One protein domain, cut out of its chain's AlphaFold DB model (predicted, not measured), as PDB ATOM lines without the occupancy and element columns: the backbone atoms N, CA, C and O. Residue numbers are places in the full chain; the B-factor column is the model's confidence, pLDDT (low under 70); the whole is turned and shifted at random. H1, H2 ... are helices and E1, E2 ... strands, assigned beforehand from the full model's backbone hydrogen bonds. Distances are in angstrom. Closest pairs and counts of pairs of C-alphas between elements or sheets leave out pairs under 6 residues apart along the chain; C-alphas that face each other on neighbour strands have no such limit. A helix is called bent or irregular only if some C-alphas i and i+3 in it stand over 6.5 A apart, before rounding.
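Overview. This is residues 54 to 169 of the 169 residues of an uncharacterized protein of Thermococcaceae archaeon (UniProt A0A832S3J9). Strands E1, E2, E9 and E7 form a twisted sheet that is continued by the pairs E8 with E5 and E6 with E10 into a small, irregular barrel, not fully closed between E10 and E1. The E3-E4 hairpin extends from one end, its residues 92 to 97 sticking out, and the small helix H1 lies in the loop between E6 and E7. The 116 printed residues hold ten named strands and one named helix, in the order E1 to E6, H1, E7 to E10. The four-strand sheet has the order E1, E2, E9, E7 and is antiparallel, as are the three strand pairs E3-E4, E5-E8 and E6-E10; the class is mostly strand, with under half of the residues in named elements. The whole is compact, with a radius of gyration of the C-alphas of 15.1 A, and elongated, spanning 49 by 29 by 24 A.

Arrangement. E1, residues 56 to 61, and E2, residues 79 to 86, are an antiparallel hairpin, with N 57 and O 85 2.9 A apart. E3, residues 90 to 93, and E4, residues 96 to 99, form another hairpin, with N 91 and O 98 2.8 A apart. E4 runs on into E5, residues 102 to 105, at 42 degrees, and E5 runs on into E6, residues 108 to 110, at 47 degrees. H1, residues 119 to 122, is not on the four-strand sheet; it is too short for any O i to N i+4 pair, and its 1 O i to N i+3 pair is within hydrogen-bond range. E7, residues 132 to 137, runs on into E8, residues 140 to 143, at 43 degrees. E8 is antiparallel to E5, with N 104 and O 141 2.8 A apart. E9, residues 151 to 159, is antiparallel to E2, with N 82 and O 155 2.9 A apart, and to E7, with N 135 and O 156 2.9 A apart. E10, residues 166 to 168, is antiparallel to E6, with N 109 and O 167 2.9 A apart. The closest C-alphas of E1 and E10, those of Val 56 and Phe 168, are 7.9 A apart.

Along the chain. E1 begins at C-alpha 56, (17.074, 44.669, -34.509), and is 13.7 A long. E2 measures 22.2 A, E7 16.3 A and E9, the longest strand by residues, 25.6 A. E10 ends at C-alpha 168, (14.475, 50.665, -30.132).

Size, cuts and confidence. The C-alphas of Asn 77 and Asp 94, the two farthest apart, are 51.3 A from each other. The printed part has no cut, and the link from E1 to E2, 17 residues, is long. The mean pLDDT of the printed part is 71.6; residues 54 to 56, 66 to 75, 112 to 122, 144 to 151 and 159 to 169 are under 70.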
ATOM      1  N   LYS A  54      13.085  45.469 -37.911       60.19
ATOM      2  CA  LYS A  54      13.588  44.221 -38.520       60.19
ATOM      3  C   LYS A  54      15.105  44.089 -38.540       60.19
ATOM      4  O   LYS A  54      15.600  42.978 -38.659       60.19
ATOM      5  N   ASN A  55      15.830  45.192 -38.400       64.88
ATOM      6  CA  ASN A  55      17.285  45.209 -38.297       64.88
ATOM      7  C   ASN A  55      17.773  45.034 -36.859       64.88
ATOM      8  O   ASN A  55      18.980  45.025 -36.615       64.88
ATOM      9  N   VAL A  56      16.834  44.927 -35.918       68.06
ATOM     10  CA  VAL A  56      17.074  44.669 -34.509       68.06
ATOM     11  C   VAL A  56      16.485  43.303 -34.180       68.06
ATOM     12  O   VAL A  56      15.281  43.146 -34.005       68.06
ATOM     13  N   ILE A  57      17.338  42.289 -34.071       72.50
ATOM     14  CA  ILE A  57      16.909  40.981 -33.569       72.50
ATOM     15  C   ILE A  57      16.969  41.023 -32.053       72.50
ATOM     16  O   ILE A  57      18.019  41.277 -31.460       72.50
ATOM     17  N   PHE A  58      15.839  40.752 -31.418       73.94
ATOM     18  CA  PHE A  58      15.767  40.608 -29.977       73.94
ATOM     19  C   PHE A  58      16.107  39.167 -29.611       73.94
ATOM     20  O   PHE A  58      15.393  38.238 -29.961       73.94
ATOM     21  N   ASN A  59      17.220  38.979 -28.909       73.06
ATOM     22  CA  ASN A  59      17.711  37.655 -28.550       73.06
ATOM     23  C   ASN A  59      17.073  37.162 -27.257       73.06
ATOM     24  O   ASN A  59      16.710  35.993 -27.154       73.06
ATOM     25  N   SER A  60      16.985  38.028 -26.242       74.50
ATOM     26  CA  SER A  60      16.392  37.643 -24.965       74.50
ATOM     27  C   SER A  60      15.843  38.798 -24.134       74.50
ATOM     28  O   SER A  60      16.324  39.928 -24.217       74.50
ATOM     29  N   MET A  61      14.861  38.467 -23.292       78.75
ATOM     30  CA  MET A  61      14.293  39.302 -22.236       78.75
ATOM     31  C   MET A  61      14.383  38.562 -20.910       78.75
ATOM     32  O   MET A  61      13.853  37.462 -20.787       78.75
ATOM     33  N   ASP A  62      15.108  39.126 -19.946       79.50
ATOM     34  CA  ASP A  62      15.353  38.505 -18.633       79.50
ATOM     35  C   ASP A  62      15.802  37.033 -18.727       79.50
ATOM     36  O   ASP A  62      15.458  36.182 -17.911       79.50
ATOM     37  N   GLY A  63      16.591  36.726 -19.763       73.38
ATOM     38  CA  GLY A  63      17.113  35.384 -20.035       73.38
ATOM     39  C   GLY A  63      16.194  34.475 -20.857       73.38
ATOM     40  O   GLY A  63      16.657  33.429 -21.305       73.38
ATOM     41  N   GLN A  64      14.946  34.865 -21.122       75.31
ATOM     42  CA  GLN A  64      14.039  34.134 -22.011       75.31
ATOM     43  C   GLN A  64      14.286  34.519 -23.467       75.31
ATOM     44  O   GLN A  64      14.396  35.703 -23.775       75.31
ATOM     45  N   ILE A  65      14.375  33.531 -24.360       73.50
ATOM     46  CA  ILE A  65      14.568  33.759 -25.797       73.50
ATOM     47  C   ILE A  65      13.308  34.411 -26.374       73.50
ATOM     48  O   ILE A  65      12.199  33.941 -26.125       73.50
ATOM     49  N   LEU A  66      13.484  35.493 -27.130       68.25
ATOM     50  CA  LEU A  66      12.387  36.204 -27.783       68.25
ATOM     51  C   LEU A  66      12.253  35.797 -29.256       68.25
ATOM     52  O   LEU A  66      13.229  35.409 -29.892       68.25
ATOM     53  N   GLY A  67      11.027  35.893 -29.781       60.09
ATOM     54  CA  GLY A  67      10.751  35.838 -31.219       60.09
ATOM     55  C   GLY A  67      10.905  37.206 -31.896       60.09
ATOM     56  O   GLY A  67      11.377  38.170 -31.293       60.09
ATOM     57  N   GLU A  68      10.478  37.299 -33.155       56.31
ATOM     58  CA  GLU A  68      10.504  38.550 -33.922       56.31
ATOM     59  C   GLU A  68       9.502  39.569 -33.337       56.31
ATOM     60  O   GLU A  68       8.347  39.231 -33.089       56.31
ATOM     61  N   ASN A  69       9.952  40.813 -33.110       58.41
ATOM     62  CA  ASN A  69       9.178  41.957 -32.591       58.41
ATOM     63  C   ASN A  69       8.549  41.776 -31.185       58.41
ATOM     64  O   ASN A  69       7.346  41.528 -31.062       58.41
ATOM     65  N   PRO A  70       9.299  41.975 -30.084       58.00
ATOM     66  CA  PRO A  70       8.736  41.881 -28.746       58.00
ATOM     67  C   PRO A  70       7.861  43.100 -28.428       58.00
ATOM     68  O   PRO A  70       8.346  44.170 -28.064       58.00
ATOM     69  N   SER A  71       6.546  42.913 -28.476       59.47
ATOM     70  CA  SER A  71       5.608  43.704 -27.678       59.47
ATOM     71  C   SER A  71       5.434  43.025 -26.321       59.47
ATOM     72  O   SER A  71       5.079  41.847 -26.265       59.47
ATOM     73  N   PHE A  72       5.669  43.740 -25.225       62.62
ATOM     74  CA  PHE A  72       5.567  43.175 -23.882       62.62
ATOM     75  C   PHE A  72       4.932  44.173 -22.922       62.62
ATOM     76  O   PHE A  72       5.141  45.382 -23.010       62.62
ATOM     77  N   LEU A  73       4.136  43.642 -21.996       63.25
ATOM     78  CA  LEU A  73       3.583  44.411 -20.893       63.25
ATOM     79  C   LEU A  73       4.625  44.475 -19.784       63.25
ATOM     80  O   LEU A  73       4.971  43.450 -19.200       63.25
ATOM     81  N   MET A  74       5.097  45.679 -19.472       68.75
ATOM     82  CA  MET A  74       5.915  45.887 -18.282       68.75
ATOM     83  C   MET A  74       5.008  46.074 -17.061       68.75
ATOM     84  O   MET A  74       4.168  46.981 -17.079       68.75
ATOM     85  N   PRO A  75       5.155  45.271 -15.993       67.62
ATOM     86  CA  PRO A  75       4.510  45.567 -14.723       67.62
ATOM     87  C   PRO A  75       5.100  46.846 -14.095       67.62
ATOM     88  O   PRO A  75       6.232  47.227 -14.413       67.62
ATOM     89  N   PRO A  76       4.358  47.540 -13.217       71.44
ATOM     90  CA  PRO A  76       4.910  48.655 -12.450       71.44
ATOM     91  C   PRO A  76       6.026  48.167 -11.514       71.44
ATOM     92  O   PRO A  76       5.951  47.057 -10.986       71.44
ATOM     93  N   ASN A  77       7.042  49.006 -11.288       76.69
ATOM     94  CA  ASN A  77       8.207  48.714 -10.438       76.69
ATOM     95  C   ASN A  77       9.029  47.496 -10.889       76.69
ATOM     96  O   ASN A  77       9.711  46.866 -10.081       76.69
ATOM     97  N   ALA A  78       8.972  47.160 -12.177       76.62
ATOM     98  CA  ALA A  78       9.735  46.066 -12.753       76.62
ATOM     99  C   ALA A  78      11.036  46.577 -13.379       76.62
ATOM    100  O   ALA A  78      11.109  47.693 -13.902       76.62
ATOM    101  N   THR A  79      12.062  45.727 -13.350       81.12
ATOM    102  CA  THR A  79      13.263  45.901 -14.168       81.12
ATOM    103  C   THR A  79      13.292  44.811 -15.221       81.12
ATOM    104  O   THR A  79      13.219  43.643 -14.857       81.12
ATOM    105  N   ILE A  80      13.419  45.189 -16.492       80.50
ATOM    106  CA  ILE A  80      13.536  44.246 -17.607       80.50
ATOM    107  C   ILE A  80      14.848  44.498 -18.334       80.50
ATOM    108  O   ILE A  80      15.173  45.633 -18.687       80.50
ATOM    109  N   THR A  81      15.602  43.429 -18.566       83.06
ATOM    110  CA  THR A  81      16.803  43.449 -19.393       83.06
ATOM    111  C   THR A  81      16.502  42.857 -20.754       83.06
ATOM    112  O   THR A  81      16.166  41.678 -20.855       83.06
ATOM    113  N   ILE A  82      16.718  43.641 -21.804       80.81
ATOM    114  CA  ILE A  82      16.566  43.188 -23.186       80.81
ATOM    115  C   ILE A  82      17.941  43.132 -23.829       80.81
ATOM    116  O   ILE A  82      18.744  44.054 -23.689       80.81
ATOM    117  N   LYS A  83      18.225  42.038 -24.525       81.94
ATOM    118  CA  LYS A  83      19.441  41.870 -25.316       81.94
ATOM    119  C   LYS A  83      19.069  41.614 -26.756       81.94
ATOM    120  O   LYS A  83      18.162  40.830 -27.033       81.94
ATOM    121  N   GLY A  84      19.829  42.199 -27.662       79.25
ATOM    122  CA  GLY A  84      19.615  41.992 -29.077       79.25
ATOM    123  C   GLY A  84      20.853  42.254 -29.908       79.25
ATOM    124  O   GLY A  84      21.962  42.419 -29.397       79.25
ATOM    125  N   VAL A  85      20.616  42.267 -31.206       78.44
ATOM    126  CA  VAL A  85      21.596  42.400 -32.267       78.44
ATOM    127  C   VAL A  85      21.102  43.443 -33.256       78.44
ATOM    128  O   VAL A  85      19.966  43.339 -33.702       78.44
ATOM    129  N   VAL A  86      21.953  44.400 -33.622       76.12
ATOM    130  CA  VAL A  86      21.675  45.352 -34.709       76.12
ATOM    131  C   VAL A  86      22.532  45.026 -35.931       76.12
ATOM    132  O   VAL A  86      23.727  44.744 -35.787       76.12
ATOM    133  N   PHE A  87      21.940  45.073 -37.126       75.38
ATOM    134  CA  PHE A  87      22.635  44.881 -38.402       75.38
ATOM    135  C   PHE A  87      22.288  45.960 -39.435       75.38
ATOM    136  O   PHE A  87      21.236  46.590 -39.373       75.38
ATOM    137  N   GLY A  88      23.192  46.190 -40.391       74.25
ATOM    138  CA  GLY A  88      22.968  47.128 -41.495       74.25
ATOM    139  C   GLY A  88      21.865  46.629 -42.425       74.25
ATOM    140  O   GLY A  88      21.868  45.458 -42.800       74.25
ATOM    141  N   LYS A  89      20.935  47.511 -42.813       76.94
ATOM    142  CA  LYS A  89      19.896  47.178 -43.798       76.94
ATOM    143  C   LYS A  89      20.540  46.767 -45.121       76.94
ATOM    144  O   LYS A  89      21.535  47.360 -45.533       76.94
ATOM    145  N   GLU A  90      19.963  45.783 -45.794       79.25
ATOM    146  CA  GLU A  90      20.365  45.446 -47.156       79.25
ATOM    147  C   GLU A  90      19.705  46.372 -48.187       79.25
ATOM    148  O   GLU A  90      18.557  46.799 -48.038       79.25
ATOM    149  N   TYR A  91      20.428  46.678 -49.256       76.44
ATOM    150  CA  TYR A  91      19.907  47.338 -50.446       76.44
ATOM    151  C   TYR A  91      20.546  46.724 -51.689       76.44
ATOM    152  O   TYR A  91      21.604  46.103 -51.610       76.44
ATOM    153  N   LYS A  92      19.897  46.863 -52.845       81.44
ATOM    154  CA  LYS A  92      20.398  46.298 -54.101       81.44
ATOM    155  C   LYS A  92      20.888  47.401 -55.026       81.44
ATOM    156  O   LYS A  92      20.159  48.358 -55.271       81.44
ATOM    157  N   ILE A  93      22.100  47.231 -55.544       80.75
ATOM    158  CA  ILE A  93      22.594  47.945 -56.723       80.75
ATOM    159  C   ILE A  93      22.729  46.887 -57.811       80.75
ATOM    160  O   ILE A  93      23.545  45.975 -57.686       80.75
ATOM    161  N   ASP A  94      21.894  46.975 -58.843       83.81
ATOM    162  CA  ASP A  94      21.766  45.947 -59.879       83.81
ATOM    163  C   ASP A  94      21.540  44.547 -59.262       83.81
ATOM    164  O   ASP A  94      20.567  44.335 -58.533       83.81
ATOM    165  N   ASN A  95      22.450  43.597 -59.506       83.88
ATOM    166  CA  ASN A  95      22.418  42.242 -58.942       83.88
ATOM    167  C   ASN A  95      23.278  42.077 -57.673       83.88
ATOM    168  O   ASN A  95      23.423  40.959 -57.176       83.88
ATOM    169  N   THR A  96      23.836  43.163 -57.138       82.38
ATOM    170  CA  THR A  96      24.704  43.145 -55.956       82.38
ATOM    171  C   THR A  96      23.918  43.546 -54.714       82.38
ATOM    172  O   THR A  96      23.333  44.630 -54.655       82.38
ATOM    173  N   THR A  97      23.925  42.684 -53.694       83.00
ATOM    174  CA  THR A  97      23.432  43.037 -52.358       83.00
ATOM    175  C   THR A  97      24.502  43.833 -51.621       83.00
ATOM    176  O   THR A  97      25.617  43.359 -51.411       83.00
ATOM    177  N   CYS A  98      24.135  45.036 -51.207       78.81
ATOM    178  CA  CYS A  98      24.941  45.955 -50.430       78.81
ATOM    179  C   CYS A  98      24.297  46.217 -49.069       78.81
ATOM    180  O   CYS A  98      23.125  45.914 -48.854       78.81
ATOM    181  N   TYR A  99      25.066  46.793 -48.149       78.75
ATOM    182  CA  TYR A  99      24.612  47.066 -46.788       78.75
ATOM    183  C   TYR A  99      24.919  48.500 -46.395       78.75
ATOM    184  O   TYR A  99      25.990  49.022 -46.717       78.75
ATOM    185  N   TYR A 100      23.980  49.131 -45.692       77.94
ATOM    186  CA  TYR A 100      24.250  50.417 -45.063       77.94
ATOM    187  C   TYR A 100      25.304  50.246 -43.972       77.94
ATOM    188  O   TYR A 100      25.311  49.258 -43.231       77.94
ATOM    189  N   ALA A 101      26.187  51.230 -43.870       78.19
ATOM    190  CA  ALA A 101      27.249  51.262 -42.883       78.19
ATOM    191  C   ALA A 101      27.445  52.679 -42.370       78.19
ATOM    192  O   ALA A 101      27.094  53.649 -43.034       78.19
ATOM    193  N   GLY A 102      27.992  52.796 -41.168       74.25
ATOM    194  CA  GLY A 102      28.169  54.081 -40.516       74.25
ATOM    195  C   GLY A 102      27.907  54.022 -39.022       74.25
ATOM    196  O   GLY A 102      27.644  52.965 -38.440       74.25
ATOM    197  N   LYS A 103      28.007  55.197 -38.404       78.12
ATOM    198  CA  LYS A 103      27.690  55.387 -36.994       78.12
ATOM    199  C   LYS A 103      26.172  55.396 -36.808       78.12
ATOM    200  O   LYS A 103      25.469  56.089 -37.537       78.12
ATOM    201  N   VAL A 104      25.697  54.666 -35.810       74.25
ATOM    202  CA  VAL A 104      24.292  54.590 -35.404       74.25
ATOM    203  C   VAL A 104      24.150  55.000 -33.952       74.25
ATOM    204  O   VAL A 104      25.043  54.728 -33.149       74.25
ATOM    205  N   GLU A 105      23.033  55.638 -33.621       77.94
ATOM    206  CA  GLU A 105      22.604  55.877 -32.245       77.94
ATOM    207  C   GLU A 105      21.345  55.047 -32.003       77.94
ATOM    208  O   GLU A 105      20.394  55.183 -32.762       77.94
ATOM    209  N   ILE A 106      21.352  54.218 -30.958       75.81
ATOM    210  CA  ILE A 106      20.187  53.442 -30.539       75.81
ATOM    211  C   ILE A 106      19.393  54.276 -29.534       75.81
ATOM    212  O   ILE A 106      19.889  54.620 -28.455       75.81
ATOM    213  N   LYS A 107      18.146  54.579 -29.876       76.62
ATOM    214  CA  LYS A 107      17.182  55.326 -29.061       76.62
ATOM    215  C   LYS A 107      15.994  54.455 -28.718       76.62
ATOM    216  O   LYS A 107      15.705  53.503 -29.428       76.62
ATOM    217  N   ALA A 108      15.302  54.798 -27.638       77.19
ATOM    218  CA  ALA A 108      14.081  54.122 -27.234       77.19
ATOM    219  C   ALA A 108      12.897  55.094 -27.228       77.19
ATOM    220  O   ALA A 108      13.045  56.245 -26.818       77.19
ATOM    221  N   PHE A 109      11.727  54.612 -27.642       77.31
ATOM    222  CA  PHE A 109      10.495  55.397 -27.752       77.31
ATOM    223  C   PHE A 109       9.282  54.614 -27.252       77.31
ATOM    224  O   PHE A 109       9.278  53.380 -27.264       77.31
ATOM    225  N   LEU A 110       8.224  55.333 -26.871       75.81
ATOM    226  CA  LEU A 110       6.912  54.752 -26.594       75.81
ATOM    227  C   LEU A 110       6.087  54.680 -27.881       75.81
ATOM    228  O   LEU A 110       5.893  55.689 -28.561       75.81
ATOM    229  N   GLY A 111       5.590  53.482 -28.191       70.62
ATOM    230  CA  GLY A 111       4.779  53.203 -29.376       70.62
ATOM    231  C   GLY A 111       3.407  52.616 -29.040       70.62
ATOM    232  O   GLY A 111       3.141  52.181 -27.917       70.62
ATOM    233  N   SER A 112       2.522  52.593 -30.037       68.50
ATOM    234  CA  SER A 112       1.253  51.858 -29.960       68.50
ATOM    235  C   SER A 112       1.496  50.362 -30.211       68.50
ATOM    236  O   SER A 112       2.332  50.027 -31.047       68.50
ATOM    237  N   PRO A 113       0.756  49.438 -29.570       62.19
ATOM    238  CA  PRO A 113       0.893  48.004 -29.844       62.19
ATOM    239  C   PRO A 113       0.547  47.611 -31.293       62.19
ATOM    240  O   PRO A 113       1.003  46.576 -31.758       62.19
ATOM    241  N   ASN A 114      -0.231  48.430 -32.013       64.19
ATOM    242  CA  ASN A 114      -0.690  48.150 -33.384       64.19
ATOM    243  C   ASN A 114      -0.000  49.046 -34.426       64.19
ATOM    244  O   ASN A 114      -0.629  49.531 -35.366       64.19
ATOM    245  N   MET A 115       1.270  49.360 -34.202       64.06
ATOM    246  CA  MET A 115       2.012  50.324 -35.006       64.06
ATOM    247  C   MET A 115       2.534  49.703 -36.309       64.06
ATOM    248  O   MET A 115       2.948  48.548 -36.335       64.06
ATOM    249  N   SER A 116       2.504  50.477 -37.400       65.81
ATOM    250  CA  SER A 116       3.113  50.080 -38.677       65.81
ATOM    251  C   SER A 116       4.629  50.021 -38.537       65.81
ATOM    252  O   SER A 116       5.222  50.900 -37.923       65.81
ATOM    253  N   GLU A 117       5.265  49.036 -39.168       62.62
ATOM    254  CA  GLU A 117       6.721  48.874 -39.152       62.62
ATOM    255  C   GLU A 117       7.446  49.899 -40.038       62.62
ATOM    256  O   GLU A 117       8.662  49.914 -40.082       62.62
ATOM    257  N   SER A 118       6.757  50.729 -40.821       62.44
ATOM    258  CA  SER A 118       7.415  51.661 -41.751       62.44
ATOM    259  C   SER A 118       7.741  52.999 -41.083       62.44
ATOM    260  O   SER A 118       6.829  53.659 -40.593       62.44
ATOM    261  N   TRP A 119       9.003  53.456 -41.143       66.44
ATOM    262  CA  TRP A 119       9.457  54.686 -40.461       66.44
ATOM    263  C   TRP A 119       8.576  55.916 -40.716       66.44
ATOM    264  O   TRP A 119       8.208  56.597 -39.768       66.44
ATOM    265  N   HIS A 120       8.159  56.154 -41.965       68.12
ATOM    266  CA  HIS A 120       7.294  57.289 -42.318       68.12
ATOM    267  C   HIS A 120       5.955  57.305 -41.553       68.12
ATOM    268  O   HIS A 120       5.412  58.366 -41.269       68.12
ATOM    269  N   TYR A 121       5.434  56.133 -41.183       68.50
ATOM    270  CA  TYR A 121       4.246  56.016 -40.336       68.50
ATOM    271  C   TYR A 121       4.588  56.103 -38.844       68.50
ATOM    272  O   TYR A 121       3.733  56.457 -38.028       68.50
ATOM    273  N   MET A 122       5.827  55.772 -38.479       69.69
ATOM    274  CA  MET A 122       6.268  55.728 -37.096       69.69
ATOM    275  C   MET A 122       6.639  57.090 -36.533       69.69
ATOM    276  O   MET A 122       6.193  57.430 -35.443       69.69
ATOM    277  N   GLU A 123       7.396  57.885 -37.281       70.44
ATOM    278  CA  GLU A 123       7.970  59.147 -36.809       70.44
ATOM    279  C   GLU A 123       6.927  60.090 -36.182       70.44
ATOM    280  O   GLU A 123       7.166  60.654 -35.120       70.44
ATOM    281  N   GLY A 124       5.730  60.189 -36.772       72.19
ATOM    282  CA  GLY A 124       4.651  61.041 -36.256       72.19
ATOM    283  C   GLY A 124       3.852  60.466 -35.078       72.19
ATOM    284  O   GLY A 124       2.981  61.151 -34.545       72.19
ATOM    285  N   THR A 125       4.090  59.211 -34.690       73.75
ATOM    286  CA  THR A 125       3.322  58.514 -33.641       73.75
ATOM    287  C   THR A 125       4.165  58.058 -32.454       73.75
ATOM    288  O   THR A 125       3.601  57.734 -31.404       73.75
ATOM    289  N   LEU A 126       5.494  58.072 -32.587       75.75
ATOM    290  CA  LEU A 126       6.410  57.827 -31.481       75.75
ATOM    291  C   LEU A 126       6.372  58.971 -30.477       75.75
ATOM    292  O   LEU A 126       6.349  60.147 -30.834       75.75
ATOM    293  N   LYS A 127       6.390  58.604 -29.199       79.25
ATOM    294  CA  LYS A 127       6.502  59.550 -28.093       79.25
ATOM    295  C   LYS A 127       7.821  59.346 -27.374       79.25
ATOM    296  O   LYS A 127       8.317  58.218 -27.274       79.25
ATOM    297  N   GLU A 128       8.366  60.440 -26.857       80.12
ATOM    298  CA  GLU A 128       9.479  60.364 -25.919       80.12
ATOM    299  C   GLU A 128       9.089  59.535 -24.692       80.12
ATOM    300  O   GLU A 128       7.913  59.379 -24.348       80.12
ATOM    301  N   ILE A 129      10.097  58.942 -24.061       78.88
ATOM    302  CA  ILE A 129       9.877  58.095 -22.900       78.88
ATOM    303  C   ILE A 129       9.574  58.959 -21.685       78.88
ATOM    304  O   ILE A 129      10.412  59.730 -21.224       78.88
ATOM    305  N   GLU A 130       8.401  58.733 -21.108       75.38
ATOM    306  CA  GLU A 130       7.976  59.312 -19.840       75.38
ATOM    307  C   GLU A 130       7.720  58.185 -18.827       75.38
ATOM    308  O   GLU A 130       7.224  57.117 -19.185       75.38
ATOM    309  N   ASN A 131       8.034  58.416 -17.546       74.31
ATOM    310  CA  ASN A 131       7.760  57.494 -16.424       74.31
ATOM    311  C   ASN A 131       8.515  56.141 -16.443       74.31
ATOM    312  O   ASN A 131       8.256  55.253 -15.619       74.31
ATOM    313  N   ILE A 132       9.498  55.999 -17.337       77.19
ATOM    314  CA  ILE A 132      10.404  54.846 -17.435       77.19
ATOM    315  C   ILE A 132      11.838  55.357 -17.491       77.19
ATOM    316  O   ILE A 132      12.148  56.271 -18.250       77.19
ATOM    317  N   SER A 133      12.729  54.738 -16.724       81.94
ATOM    318  CA  SER A 133      14.166  54.916 -16.901       81.94
ATOM    319  C   SER A 133      14.682  53.857 -17.869       81.94
ATOM    320  O   SER A 133      14.448  52.663 -17.669       81.94
ATOM    321  N   VAL A 134      15.363  54.299 -18.925       81.25
ATOM    322  CA  VAL A 134      15.935  53.427 -19.953       81.25
ATOM    323  C   VAL A 134      17.430  53.668 -20.047       81.25
ATOM    324  O   VAL A 134      17.880  54.789 -20.267       81.25
ATOM    325  N   GLU A 135      18.195  52.595 -19.898       85.88
ATOM    326  CA  GLU A 135      19.639  52.572 -20.098       85.88
ATOM    327  C   GLU A 135      19.946  51.676 -21.301       85.88
ATOM    328  O   GLU A 135      19.466  50.544 -21.350       85.88
ATOM    329  N   ILE A 136      20.720  52.170 -22.272       81.62
ATOM    330  CA  ILE A 136      21.074  51.449 -23.505       81.62
ATOM    331  C   ILE A 136      22.593  51.392 -23.626       81.62
ATOM    332  O   ILE A 136      23.263  52.425 -23.604       81.62
ATOM    333  N   THR A 137      23.120  50.182 -23.812       83.69
ATOM    334  CA  THR A 137      24.555  49.926 -23.916       83.69
ATOM    335  C   THR A 137      24.857  48.965 -25.077       83.69
ATOM    336  O   THR A 137      24.413  47.814 -25.029       83.69
ATOM    337  N   PRO A 138      25.648  49.374 -26.087       79.56
ATOM    338  CA  PRO A 138      26.146  50.733 -26.303       79.56
ATOM    339  C   PRO A 138      25.046  51.645 -26.876       79.56
ATOM    340  O   PRO A 138      24.202  51.194 -27.645       79.56
ATOM    341  N   ARG A 139      25.066  52.935 -26.522       79.31
ATOM    342  CA  ARG A 139      24.139  53.933 -27.086       79.31
ATOM    343  C   ARG A 139      24.497  54.319 -28.518       79.31
ATOM    344  O   ARG A 139      23.618  54.623 -29.311       79.31
ATOM    345  N   GLU A 140      25.781  54.296 -28.846       81.44
ATOM    346  CA  GLU A 140      26.281  54.558 -30.189       81.44
ATOM    347  C   GLU A 140      27.186  53.418 -30.636       81.44
ATOM    348  O   GLU A 140      27.929  52.850 -29.833       81.44
ATOM    349  N   ALA A 141      27.165  53.105 -31.924       76.06
ATOM    350  CA  ALA A 141      28.005  52.063 -32.486       76.06
ATOM    351  C   ALA A 141      28.318  52.313 -33.954       76.06
ATOM    352  O   ALA A 141      27.684  53.138 -34.601       76.06
ATOM    353  N   PHE A 142      29.298  51.588 -34.486       77.69
ATOM    354  CA  PHE A 142      29.631  51.618 -35.904       77.69
ATOM    355  C   PHE A 142      29.309  50.267 -36.537       77.69
ATOM    356  O   PHE A 142      29.810  49.235 -36.086       77.69
ATOM    357  N   ILE A 143      28.487  50.280 -37.582       75.19
ATOM    358  CA  ILE A 143      28.130  49.096 -38.367       75.19
ATOM    359  C   ILE A 143      28.934  49.141 -39.665       75.19
ATOM    360  O   ILE A 143      28.956  50.175 -40.332       75.19
ATOM    361  N   SER A 144      29.603  48.040 -40.022       69.69
ATOM    362  CA  SER A 144      30.399  47.946 -41.254       69.69
ATOM    363  C   SER A 144      29.952  46.788 -42.158       69.69
ATOM    364  O   SER A 144      29.439  45.790 -41.651       69.69
ATOM    365  N   PRO A 145      30.156  46.884 -43.491       62.69
ATOM    366  CA  PRO A 145      29.756  45.841 -44.439       62.69
ATOM    367  C   PRO A 145      30.748  44.672 -44.501       62.69
ATOM    368  O   PRO A 145      30.360  43.559 -44.833       62.69
ATOM    369  N   GLU A 146      32.028  44.904 -44.181       57.59
ATOM    370  CA  GLU A 146      33.113  43.922 -44.380       57.59
ATOM    371  C   GLU A 146      32.922  42.629 -43.589       57.59
ATOM    372  O   GLU A 146      33.495  41.592 -43.920       57.59
ATOM    373  N   LYS A 147      32.090  42.680 -42.554       45.72
ATOM    374  CA  LYS A 147      31.483  41.530 -41.908       45.72
ATOM    375  C   LYS A 147      30.154  42.050 -41.402       45.72
ATOM    376  O   LYS A 147      30.183  43.024 -40.659       45.72
ATOM    377  N   MET A 148      29.038  41.401 -41.724       54.25
ATOM    378  CA  MET A 148      27.762  41.554 -41.013       54.25
ATOM    379  C   MET A 148      27.951  41.168 -39.529       54.25
ATOM    380  O   MET A 148      27.363  40.201 -39.061       54.25
ATOM    381  N   ARG A 149      28.862  41.821 -38.793       59.50
ATOM    382  CA  ARG A 149      29.129  41.582 -37.385       59.50
ATOM    383  C   ARG A 149      27.938  42.182 -36.671       59.50
ATOM    384  O   ARG A 149      27.838  43.410 -36.628       59.50
ATOM    385  N   PRO A 150      27.042  41.339 -36.150       61.56
ATOM    386  CA  PRO A 150      25.923  41.841 -35.395       61.56
ATOM    387  C   PRO A 150      26.455  42.636 -34.206       61.56
ATOM    388  O   PRO A 150      27.328  42.160 -33.473       61.56
ATOM    389  N   LEU A 151      25.949  43.851 -34.014       68.75
ATOM    390  CA  LEU A 151      26.270  44.606 -32.816       68.75
ATOM    391  C   LEU A 151      25.391  44.100 -31.678       68.75
ATOM    392  O   LEU A 151      24.180  44.318 -31.682       68.75
ATOM    393  N   MET A 152      26.015  43.470 -30.688       74.56
ATOM    394  CA  MET A 152      25.333  43.111 -29.451       74.56
ATOM    395  C   MET A 152      25.001  44.374 -28.657       74.56
ATOM    396  O   MET A 152      25.897  45.150 -28.320       74.56
ATOM    397  N   TRP A 153      23.732  44.536 -28.307       76.88
ATOM    398  CA  TRP A 153      23.277  45.599 -27.418       76.88
ATOM    399  C   TRP A 153      22.491  45.021 -26.242       76.88
ATOM    400  O   TRP A 153      21.941  43.914 -26.294       76.88
ATOM    401  N   LYS A 154      22.471  45.784 -25.154       76.25
ATOM    402  CA  LYS A 154      21.731  45.510 -23.930       76.25
ATOM    403  C   LYS A 154      20.988  46.778 -23.536       76.25
ATOM    404  O   LYS A 154      21.615  47.827 -23.416       76.25
ATOM    405  N   SER A 155      19.693  46.671 -23.266       70.38
ATOM    406  CA  SER A 155      18.963  47.698 -22.527       70.38
ATOM    407  C   SER A 155      18.494  47.203 -21.173       70.38
ATOM    408  O   SER A 155      18.262  46.010 -20.965       70.38
ATOM    409  N   ILE A 156      18.383  48.147 -20.247       74.75
ATOM    410  CA  ILE A 156      17.800  47.961 -18.927       74.75
ATOM    411  C   ILE A 156      16.668  48.974 -18.807       74.75
ATOM    412  O   ILE A 156      16.882  50.182 -18.906       74.75
ATOM    413  N   LEU A 157      15.461  48.466 -18.610       72.88
ATOM    414  CA  LEU A 157      14.237  49.239 -18.480       72.88
ATOM    415  C   LEU A 157      13.782  49.175 -17.028       72.88
ATOM    416  O   LEU A 157      13.638  48.075 -16.501       72.88
ATOM    417  N   LYS A 158      13.534  50.320 -16.393       77.56
ATOM    418  CA  LYS A 158      12.986  50.409 -15.032       77.56
ATOM    419  C   LYS A 158      11.721  51.252 -15.050       77.56
ATOM    420  O   LYS A 158      11.774  52.458 -15.301       77.56
ATOM    421  N   THR A 159      10.582  50.628 -14.795       68.50
ATOM    422  CA  THR A 159       9.279  51.295 -14.835       68.50
ATOM    423  C   THR A 159       8.802  51.692 -13.450       68.50
ATOM    424  O   THR A 159       8.996  50.963 -12.484       68.50
ATOM    425  N   HIS A 160       8.099  52.819 -13.369       58.44
ATOM    426  CA  HIS A 160       7.311  53.187 -12.185       58.44
ATOM    427  C   HIS A 160       5.806  52.952 -12.434       58.44
ATOM    428  O   HIS A 160       5.013  52.886 -11.499       58.44
ATOM    429  N   THR A 161       5.415  52.761 -13.700       54.12
ATOM    430  CA  THR A 161       4.044  52.511 -14.172       54.12
ATOM    431  C   THR A 161       4.027  51.418 -15.246       54.12
ATOM    432  O   THR A 161       5.057  51.113 -15.840       54.12
ATOM    433  N   SER A 162       2.868  50.819 -15.534       53.94
ATOM    434  CA  SER A 162       2.787  49.822 -16.610       53.94
ATOM    435  C   SER A 162       2.887  50.462 -17.995       53.94
ATOM    436  O   SER A 162       2.294  51.514 -18.234       53.94
ATOM    437  N   VAL A 163       3.635  49.830 -18.903       59.69
ATOM    438  CA  VAL A 163       3.909  50.330 -20.261       59.69
ATOM    439  C   VAL A 163       3.681  49.213 -21.273       59.69
ATOM    440  O   VAL A 163       3.990  48.052 -20.998       59.69
ATOM    441  N   ARG A 164       3.102  49.569 -22.429       50.34
ATOM    442  CA  ARG A 164       2.583  48.612 -23.420       50.34
ATOM    443  C   ARG A 164       3.505  48.299 -24.602       50.34
ATOM    444  O   ARG A 164       3.276  47.281 -25.243       50.34
ATOM    445  N   ALA A 165       4.506  49.130 -24.893       57.41
ATOM    446  CA  ALA A 165       5.537  48.851 -25.897       57.41
ATOM    447  C   ALA A 165       6.687  49.865 -25.787       57.41
ATOM    448  O   ALA A 165       6.437  51.059 -25.614       57.41
ATOM    449  N   ILE A 166       7.928  49.390 -25.923       58.28
ATOM    450  CA  ILE A 166       9.123  50.230 -26.065       58.28
ATOM    451  C   ILE A 166       9.844  49.778 -27.325       58.28
ATOM    452  O   ILE A 166      10.221  48.611 -27.441       58.28
ATOM    453  N   MET A 167      10.008  50.695 -28.270       59.62
ATOM    454  CA  MET A 167      10.701  50.433 -29.525       59.62
ATOM    455  C   MET A 167      12.121  50.973 -29.453       59.62
ATOM    456  O   MET A 167      12.313  52.059 -28.913       59.62
ATOM    457  N   PHE A 168      13.082  50.240 -30.020       58.50
ATOM    458  CA  PHE A 168      14.475  50.665 -30.132       58.50
ATOM    459  C   PHE A 168      14.835  50.894 -31.604       58.50
ATOM    460  O   PHE A 168      14.540  50.025 -32.427       58.50
ATOM    461  N   THR A 169      15.442  52.035 -31.932       54.62
ATOM    462  CA  THR A 169      15.892  52.397 -33.294       54.62
ATOM    463  C   THR A 169      17.316  52.891 -33.272       54.62
ATOM    464  O   THR A 169      17.549  53.787 -32.432       54.62
TER     465      THR A 169